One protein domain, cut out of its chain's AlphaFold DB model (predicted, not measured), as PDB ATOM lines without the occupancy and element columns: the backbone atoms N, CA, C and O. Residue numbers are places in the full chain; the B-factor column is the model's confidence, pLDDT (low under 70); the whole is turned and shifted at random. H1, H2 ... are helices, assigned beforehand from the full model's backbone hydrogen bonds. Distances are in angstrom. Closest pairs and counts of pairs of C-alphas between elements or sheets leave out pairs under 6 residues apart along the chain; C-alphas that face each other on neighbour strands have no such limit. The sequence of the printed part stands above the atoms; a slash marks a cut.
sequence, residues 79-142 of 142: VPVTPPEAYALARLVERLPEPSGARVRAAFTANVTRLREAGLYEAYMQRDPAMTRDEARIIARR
ATOM      1  N   VAL A  79     -21.983 -93.592  21.612       83.12
ATOM      2  CA  VAL A  79     -22.652 -92.449  20.988       83.12
ATOM      3  C   VAL A  79     -22.139 -91.172  21.658       83.12
ATOM      4  O   VAL A  79     -22.335 -91.023  22.870       83.12
ATOM      5  N   PRO A  80     -21.471 -90.265  20.922       83.88
ATOM      6  CA  PRO A  80     -21.084 -88.978  21.474       83.88
ATOM      7  C   PRO A  80     -22.343 -88.170  21.789       83.88
ATOM      8  O   PRO A  80     -23.293 -88.153  21.011       83.88
ATOM      9  N   VAL A  81     -22.335 -87.507  22.940       87.75
ATOM     10  CA  VAL A  81     -23.396 -86.585  23.348       87.75
ATOM     11  C   VAL A  81     -22.773 -85.258  23.742       87.75
ATOM     12  O   VAL A  81     -21.720 -85.200  24.384       87.75
ATOM     13  N   THR A  82     -23.438 -84.183  23.361       88.06
ATOM     14  CA  THR A  82     -23.090 -82.820  23.740       88.06
ATOM     15  C   THR A  82     -23.373 -82.581  25.235       88.06
ATOM     16  O   THR A  82     -24.134 -83.326  25.863       88.06
ATOM     17  N   PRO A  83     -22.799 -81.531  25.853       88.38
ATOM     18  CA  PRO A  83     -23.136 -81.149  27.224       88.38
ATOM     19  C   PRO A  83     -24.644 -81.002  27.527       88.38
ATOM     20  O   PRO A  83     -25.073 -81.567  28.540       88.38
ATOM     21  N   PRO A  84     -25.471 -80.311  26.708       91.62
ATOM     22  CA  PRO A  84     -26.909 -80.228  26.967       91.62
ATOM     23  C   PRO A  84     -27.618 -81.584  26.873       91.62
ATOM     24  O   PRO A  84     -28.462 -81.874  27.718       91.62
ATOM     25  N   GLU A  85     -27.250 -82.453  25.929       93.00
ATOM     26  CA  GLU A  85     -27.816 -83.809  25.829       93.00
ATOM     27  C   GLU A  85     -27.440 -84.671  27.037       93.00
ATOM     28  O   GLU A  85     -28.296 -85.335  27.622       93.00
ATOM     29  N   ALA A  86     -26.179 -84.617  27.475       90.88
ATOM     30  CA  ALA A  86     -25.725 -85.311  28.677       90.88
ATOM     31  C   ALA A  86     -26.484 -84.838  29.929       90.88
ATOM     32  O   ALA A  86     -26.858 -85.652  30.777       90.88
ATOM     33  N   TYR A  87     -26.742 -83.532  30.044       91.25
ATOM     34  CA  TYR A  87     -27.531 -82.971  31.140       91.25
ATOM     35  C   TYR A  87     -29.005 -83.392  31.068       91.25
ATOM     36  O   TYR A  87     -29.572 -83.798  32.085       91.25
ATOM     37  N   ALA A  88     -29.609 -83.380  29.878       93.19
ATOM     38  CA  ALA A  88     -30.968 -83.866  29.659       93.19
ATOM     39  C   ALA A  88     -31.114 -85.346  30.047       93.19
ATOM     40  O   ALA A  88     -32.069 -85.713  30.736       93.19
ATOM     41  N   LEU A  89     -30.138 -86.182  29.672       92.94
ATOM     42  CA  LEU A  89     -30.068 -87.596  30.047       92.94
ATOM     43  C   LEU A  89     -29.928 -87.776  31.561       92.94
ATOM     44  O   LEU A  89     -30.675 -88.560  32.143       92.94
ATOM     45  N   ALA A  90     -29.028 -87.039  32.218       91.44
ATOM     46  CA  ALA A  90     -28.869 -87.103  33.671       91.44
ATOM     47  C   ALA A  90     -30.184 -86.761  34.387       91.44
ATOM     48  O   ALA A  90     -30.677 -87.543  35.201       91.44
ATOM     49  N   ARG A  91     -30.817 -85.654  33.989       92.06
ATOM     50  CA  ARG A  91     -32.115 -85.222  34.512       92.06
ATOM     51  C   ARG A  91     -33.232 -86.235  34.246       92.06
ATOM     52  O   ARG A  91     -34.131 -86.384  35.071       92.06
ATOM     53  N   LEU A  92     -33.227 -86.895  33.088       94.12
ATOM     54  CA  LEU A  92     -34.170 -87.970  32.778       94.12
ATOM     55  C   LEU A  92     -33.982 -89.136  33.753       94.12
ATOM     56  O   LEU A  92     -34.957 -89.575  34.354       94.12
ATOM     57  N   VAL A  93     -32.741 -89.593  33.943       95.06
ATOM     58  CA  VAL A  93     -32.400 -90.704  34.845       95.06
ATOM     59  C   VAL A  93     -32.741 -90.386  36.303       95.06
ATOM     60  O   VAL A  93     -33.210 -91.268  37.019       95.06
ATOM     61  N   GLU A  94     -32.553 -89.140  36.741       93.44
ATOM     62  CA  GLU A  94     -32.939 -88.664  38.078       93.44
ATOM     63  C   GLU A  94     -34.456 -88.712  38.316       93.44
ATOM     64  O   GLU A  94     -34.888 -88.963  39.437       93.44
ATOM     65  N   ARG A  95     -35.269 -88.498  37.273       96.25
ATOM     66  CA  ARG A  95     -36.741 -88.530  37.358       96.25
ATOM     67  C   ARG A  95     -37.347 -89.921  37.184       96.25
ATOM     68  O   ARG A  95     -38.561 -90.063  37.325       96.25
ATOM     69  N   LEU A  96     -36.554 -90.932  36.828       97.19
ATOM     70  CA  LEU A  96     -37.077 -92.286  36.659       97.19
ATOM     71  C   LEU A  96     -37.555 -92.840  38.011       97.19
ATOM     72  O   LEU A  96     -36.782 -92.821  38.971       97.19
ATOM     73  N   PRO A  97     -38.780 -93.392  38.091       97.19
ATOM     74  CA  PRO A  97     -39.258 -94.027  39.310       97.19
ATOM     75  C   PRO A  97     -38.461 -95.301  39.602       97.19
ATOM     76  O   PRO A  97     -37.923 -95.951  38.697       97.19
ATOM     77  N   GLU A  98     -38.424 -95.703  40.867       95.56
ATOM     78  CA  GLU A  98     -37.894 -97.015  41.229       95.56
ATOM     79  C   GLU A  98     -38.854 -98.139  40.803       95.56
ATOM     80  O   GLU A  98     -40.069 -97.933  40.790       95.56
ATOM     81  N   PRO A  99     -38.339 -99.320  40.401       95.75
ATOM     82  CA  PRO A  99     -36.924 -99.729  40.376       95.75
ATOM     83  C   PRO A  99     -36.165 -99.337  39.087       95.75
ATOM     84  O   PRO A  99     -35.013 -99.731  38.875       95.75
ATOM     85  N   SER A 100     -36.809 -98.613  38.166       96.62
ATOM     86  CA  SER A 100     -36.228 -98.293  36.855       96.62
ATOM     87  C   SER A 100     -35.022 -97.362  36.963       96.62
ATOM     88  O   SER A 100     -34.027 -97.579  36.268       96.62
ATOM     89  N   GLY A 101     -35.084 -96.368  37.854       96.38
ATOM     90  CA  GLY A 101     -33.972 -95.461  38.136       96.38
ATOM     91  C   GLY A 101     -32.711 -96.204  38.579       96.38
ATOM     92  O   GLY A 101     -31.652 -96.034  37.965       96.38
ATOM     93  N   ALA A 102     -32.818 -97.083  39.583       96.44
ATOM     94  CA  ALA A 102     -31.692 -97.890  40.048       96.44
ATOM     95  C   ALA A 102     -31.114 -98.773  38.938       96.44
ATOM     96  O   ALA A 102     -29.896 -98.795  38.742       96.44
ATOM     97  N   ARG A 103     -31.970 -99.443  38.156       97.62
ATOM     98  CA  ARG A 103     -31.531-100.304  37.047       97.62
ATOM     99  C   ARG A 103     -30.718 -99.537  36.004       97.62
ATOM    100  O   ARG A 103     -29.685-100.029  35.553       97.62
ATOM    101  N   VAL A 104     -31.156 -98.337  35.624       96.69
ATOM    102  CA  VAL A 104     -30.449 -97.519  34.627       96.69
ATOM    103  C   VAL A 104     -29.108 -97.019  35.169       96.69
ATOM    104  O   VAL A 104     -28.096 -97.137  34.479       96.69
ATOM    105  N   ARG A 105     -29.049 -96.541  36.418       95.75
ATOM    106  CA  ARG A 105     -27.784 -96.112  37.048       95.75
ATOM    107  C   ARG A 105     -26.784 -97.265  37.200       95.75
ATOM    108  O   ARG A 105     -25.593 -97.087  36.930       95.75
ATOM    109  N   ALA A 106     -27.265 -98.456  37.563       96.94
ATOM    110  CA  ALA A 106     -26.445 -99.664  37.613       96.94
ATOM    111  C   ALA A 106     -25.891-100.029  36.225       96.94
ATOM    112  O   ALA A 106     -24.707-100.338  36.101       96.94
ATOM    113  N   ALA A 107     -26.704 -99.922  35.167       93.88
ATOM    114  CA  ALA A 107     -26.260-100.169  33.795       93.88
ATOM    115  C   ALA A 107     -25.177 -99.176  33.333       93.88
ATOM    116  O   ALA A 107     -24.179 -99.602  32.750       93.88
ATOM    117  N   PHE A 108     -25.321 -97.878  33.632       91.88
ATOM    118  CA  PHE A 108     -24.269 -96.887  33.364       91.88
ATOM    119  C   PHE A 108     -22.961 -97.248  34.073       91.88
ATOM    120  O   PHE A 108     -21.908 -97.270  33.438       91.88
ATOM    121  N   THR A 109     -23.037 -97.590  35.360       93.69
ATOM    122  CA  THR A 109     -21.865 -97.988  36.157       93.69
ATOM    123  C   THR A 109     -21.178 -99.211  35.549       93.69
ATOM    124  O   THR A 109     -19.978 -99.175  35.286       93.69
ATOM    125  N   ALA A 110     -21.941-100.262  35.236       95.00
ATOM    126  CA  ALA A 110     -21.409-101.486  34.645       95.00
ATOM    127  C   ALA A 110     -20.746-101.246  33.278       95.00
ATOM    128  O   ALA A 110     -19.696-101.815  32.992       95.00
ATOM    129  N   ASN A 111     -21.328-100.394  32.431       90.50
ATOM    130  CA  ASN A 111     -20.759-100.095  31.116       90.50
ATOM    131  C   ASN A 111     -19.491 -99.240  31.207       90.50
ATOM    132  O   ASN A 111     -18.553 -99.473  30.448       90.50
ATOM    133  N   VAL A 112     -19.415 -98.310  32.164       89.81
ATOM    134  CA  VAL A 112     -18.172 -97.576  32.447       89.81
ATOM    135  C   VAL A 112     -17.068 -98.529  32.907       89.81
ATOM    136  O   VAL A 112     -15.942 -98.418  32.426       89.81
ATOM    137  N   THR A 113     -17.376 -99.489  33.783       93.69
ATOM    138  CA  THR A 113     -16.411-100.516  34.205       93.69
ATOM    139  C   THR A 113     -15.922-101.345  33.020       93.69
ATOM    140  O   THR A 113     -14.716-101.452  32.823       93.69
ATOM    141  N   ARG A 114     -16.828-101.825  32.157       91.56
ATOM    142  CA  ARG A 114     -16.453-102.576  30.945       91.56
ATOM    143  C   ARG A 114     -15.542-101.782  30.009       91.56
ATOM    144  O   ARG A 114     -14.601-102.342  29.461       91.56
ATOM    145  N   LEU A 115     -15.785-100.478  29.844       90.25
ATOM    146  CA  LEU A 115     -14.897 -99.613  29.054       90.25
ATOM    147  C   LEU A 115     -13.493 -99.517  29.664       90.25
ATOM    148  O   LEU A 115     -12.513 -99.479  28.921       90.25
ATOM    149  N   ARG A 116     -13.378 -99.484  30.999       92.44
ATOM    150  CA  ARG A 116     -12.078 -99.490  31.693       92.44
ATOM    151  C   ARG A 116     -11.352-100.817  31.527       92.44
ATOM    152  O   ARG A 116     -10.183-100.807  31.163       92.44
ATOM    153  N   GLU A 117     -12.043-101.930  31.749       95.06
ATOM    154  CA  GLU A 117     -11.488-103.283  31.602       95.06
ATOM    155  C   GLU A 117     -11.021-103.562  30.169       95.06
ATOM    156  O   GLU A 117     -10.003-104.216  29.967       95.06
ATOM    157  N   ALA A 118     -11.717-103.008  29.175       92.50
ATOM    158  CA  ALA A 118     -11.324-103.091  27.771       92.50
ATOM    159  C   ALA A 118     -10.163-102.150  27.386       92.50
ATOM    160  O   ALA A 118      -9.751-102.146  26.229       92.50
ATOM    161  N   GLY A 119      -9.665-101.306  28.300       93.06
ATOM    162  CA  GLY A 119      -8.645-100.292  27.996       93.06
ATOM    163  C   GLY A 119      -9.139 -99.151  27.094       93.06
ATOM    164  O   GLY A 119      -8.341 -98.361  26.601       93.06
ATOM    165  N   LEU A 120     -10.454 -99.044  26.882       89.88
ATOM    166  CA  LEU A 120     -11.080 -98.080  25.968       89.88
ATOM    167  C   LEU A 120     -11.557 -96.806  26.669       89.88
ATOM    168  O   LEU A 120     -11.993 -95.865  26.009       89.88
ATOM    169  N   TYR A 121     -11.507 -96.767  28.003       88.31
ATOM    170  CA  TYR A 121     -12.039 -95.646  28.771       88.31
ATOM    171  C   TYR A 121     -11.415 -94.316  28.351       88.31
ATOM    172  O   TYR A 121     -12.153 -93.395  28.023       88.31
ATOM    173  N   GLU A 122     -10.086 -94.218  28.299       86.25
ATOM    174  CA  GLU A 122      -9.427 -92.959  27.936       86.25
ATOM    175  C   GLU A 122      -9.728 -92.555  26.488       86.25
ATOM    176  O   GLU A 122     -10.043 -91.398  26.237       86.25
ATOM    177  N   ALA A 123      -9.755 -93.507  25.551       84.31
ATOM    178  CA  ALA A 123     -10.043 -93.226  24.143       84.31
ATOM    179  C   ALA A 123     -11.426 -92.586  23.915       84.31
ATOM    180  O   ALA A 123     -11.584 -91.784  23.000       84.31
ATOM    181  N   TYR A 124     -12.423 -92.924  24.742       81.00
ATOM    182  CA  TYR A 124     -13.787 -92.396  24.605       81.00
ATOM    183  C   TYR A 124     -14.155 -91.315  25.619       81.00
ATOM    184  O   TYR A 124     -15.087 -90.549  25.382       81.00
ATOM    185  N   MET A 125     -13.486 -91.276  26.770       77.56
ATOM    186  CA  MET A 125     -13.805 -90.352  27.863       77.56
ATOM    187  C   MET A 125     -12.839 -89.169  27.939       77.56
ATOM    188  O   MET A 125     -13.065 -88.270  28.757       77.56
ATOM    189  N   GLN A 126     -11.817 -89.128  27.076       69.75
ATOM    190  CA  GLN A 126     -11.098 -87.899  26.765       69.75
ATOM    191  C   GLN A 126     -12.092 -86.888  26.192       69.75
ATOM    192  O   GLN A 126     -12.608 -87.023  25.085       69.75
ATOM    193  N   ARG A 127     -12.407 -85.878  27.001       64.94
ATOM    194  CA  ARG A 127     -13.079 -84.673  26.524       64.94
ATOM    195  C   ARG A 127     -12.072 -83.826  25.766       64.94
ATOM    196  O   ARG A 127     -10.869 -83.975  25.975       64.94
ATOM    197  N   ASP A 128     -12.583 -82.913  24.948       65.31
ATOM    198  CA  ASP A 128     -11.785 -81.787  24.483       65.31
ATOM    199  C   ASP A 128     -11.053 -81.180  25.697       65.31
ATOM    200  O   ASP A 128     -11.722 -80.777  26.659       65.31
ATOM    201  N   PRO A 129      -9.707 -81.156  25.714       61.44
ATOM    202  CA  PRO A 129      -8.952 -80.578  26.818       61.44
ATOM    203  C   PRO A 129      -9.303 -79.102  27.063       61.44
ATOM    204  O   PRO A 129      -9.055 -78.608  28.161       61.44
ATOM    205  N   ALA A 130      -9.917 -78.413  26.093       71.25
ATOM    206  CA  ALA A 130     -10.414 -77.051  26.244       71.25
ATOM    207  C   ALA A 130     -11.733 -76.928  27.041       71.25
ATOM    208  O   ALA A 130     -12.115 -75.807  27.366       71.25
ATOM    209  N   MET A 131     -12.440 -78.026  27.362       75.50
ATOM    210  CA  MET A 131     -13.724 -77.979  28.079       75.50
ATOM    211  C   MET A 131     -13.761 -78.895  29.310       75.50
ATOM    212  O   MET A 131     -13.896 -80.122  29.235       75.50
ATOM    213  N   THR A 132     -13.741 -78.277  30.487       81.44
ATOM    214  CA  THR A 132     -13.824 -78.967  31.776       81.44
ATOM    215  C   THR A 132     -15.231 -79.504  32.071       81.44
ATOM    216  O   THR A 132     -16.239 -79.174  31.435       81.44
ATOM    217  N   ARG A 133     -15.331 -80.372  33.089       74.50
ATOM    218  CA  ARG A 133     -16.622 -80.912  33.553       74.50
ATOM    219  C   ARG A 133     -17.571 -79.843  34.066       74.50
ATOM    220  O   ARG A 133     -18.773 -79.947  33.812       74.50
ATOM    221  N   ASP A 134     -17.043 -78.852  34.764       82.00
ATOM    222  CA  ASP A 134     -17.859 -77.802  35.354       82.00
ATOM    223  C   ASP A 134     -18.280 -76.773  34.307       82.00
ATOM    224  O   ASP A 134     -19.444 -76.382  34.300       82.00
ATOM    225  N   GLU A 135     -17.422 -76.447  33.338       84.19
ATOM    226  CA  GLU A 135     -17.806 -75.619  32.187       84.19
ATOM    227  C   GLU A 135     -18.923 -76.267  31.369       84.19
ATOM    228  O   GLU A 135     -19.928 -75.619  31.092       84.19
ATOM    229  N   ALA A 136     -18.819 -77.566  31.068       80.38
ATOM    230  CA  ALA A 136     -19.877 -78.297  30.371       80.38
ATOM    231  C   ALA A 136     -21.221 -78.236  31.125       80.38
ATOM    232  O   ALA A 136     -22.278 -78.069  30.516       80.38
ATOM    233  N   ARG A 137     -21.196 -78.336  32.462       79.38
ATOM    234  CA  ARG A 137     -22.400 -78.196  33.300       79.38
ATOM    235  C   ARG A 137     -22.940 -76.774  33.302       79.38
ATOM    236  O   ARG A 137     -24.155 -76.603  33.295       79.38
ATOM    237  N   ILE A 138     -22.064 -75.773  33.341       85.12
ATOM    238  CA  ILE A 138     -22.450 -74.363  33.272       85.12
ATOM    239  C   ILE A 138     -23.124 -74.082  31.929       85.12
ATOM    240  O   ILE A 138     -24.210 -73.518  31.925       85.12
ATOM    241  N   ILE A 139     -22.532 -74.530  30.819       82.88
ATOM    242  CA  ILE A 139     -23.095 -74.384  29.471       82.88
ATOM    243  C   ILE A 139     -24.470 -75.049  29.395       82.88
ATOM    244  O   ILE A 139     -25.421 -74.417  28.966       82.88
ATOM    245  N   ALA A 140     -24.603 -76.288  29.873       80.25
ATOM    246  CA  ALA A 140     -25.877 -77.004  29.821       80.25
ATOM    247  C   ALA A 140     -26.987 -76.382  30.695       80.25
ATOM    248  O   ALA A 140     -28.166 -76.647  30.465       80.25
ATOM    249  N   ARG A 141     -26.618 -75.609  31.726       78.12
ATOM    250  CA  ARG A 141     -27.552 -74.953  32.658       78.12
ATOM    251  C   ARG A 141     -27.917 -73.523  32.265       78.12
ATOM    252  O   ARG A 141     -28.885 -73.011  32.828       78.12
ATOM    253  N   ARG A 142     -27.115 -72.890  31.410       68.38
ATOM    254  CA  ARG A 142     -27.369 -71.562  30.846       68.38
ATOM    255  C   ARG A 142     -28.354 -71.665  29.690       68.38
ATOM    256  O   ARG A 142     -29.091 -70.674  29.537       68.38
TER     257      ARG A 142
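What this domain is: This is residues 79 to 142 of the 142 residues of an uncharacterized protein of Bosea sp. F3-2 (UniProt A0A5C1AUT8). The longest helix, H2, meets H1 near one end as a V, and H3, its link and H4 close this into a flat triangular frame with an open middle. The 64 printed residues include four named helices, H1 to H4 in chain order, and no named strand: all helix. The whole is loose, radius of gyration of the C-alphas 13.4 A, spanning 38 by 35 by 17 A.

How they stand to each other: H2, residues 100 to 117, touches H1, residues 83 to 95, through residues 101 to 105 and 93 to 95 alone, at a steep tilt of 47 degrees, opposite ways; the closest C-alphas, Val 93 and Gly 101, are 6.0 A apart. H3, residues 121 to 125, touches H2 at residues 112 to 116 alone, only at the corner and only just, with 3 pairs of C-alphas within 8 A; the closest, Leu 115 and Tyr 121, are 4.9 A apart. H4, residues 133 to 141, touches H1 at residues 83 to 87 alone, about perpendicular at 78 degrees; the closest C-alphas, Pro 84 and Ala 140, are 4.4 A apart. H2 and H4 are apart. Each O i to N i+4 pair within H1, H2, H3 and H4 is within hydrogen-bond range.

Where its parts are: H2 is 25.8 A long, H1 18.5 A, H4 12.5 A and H3 5.7 A. C-alpha 83 is at (-23.136, -81.149, 27.224), C-alpha 141 at (-27.552, -74.953, 32.658).

The domain as a whole: The C-alphas farthest apart, Pro 99 and Ala 130, are 37.6 A apart. The printed part has no cut and no long link. pLDDT is under 70 at residues 126 to 129 and 142.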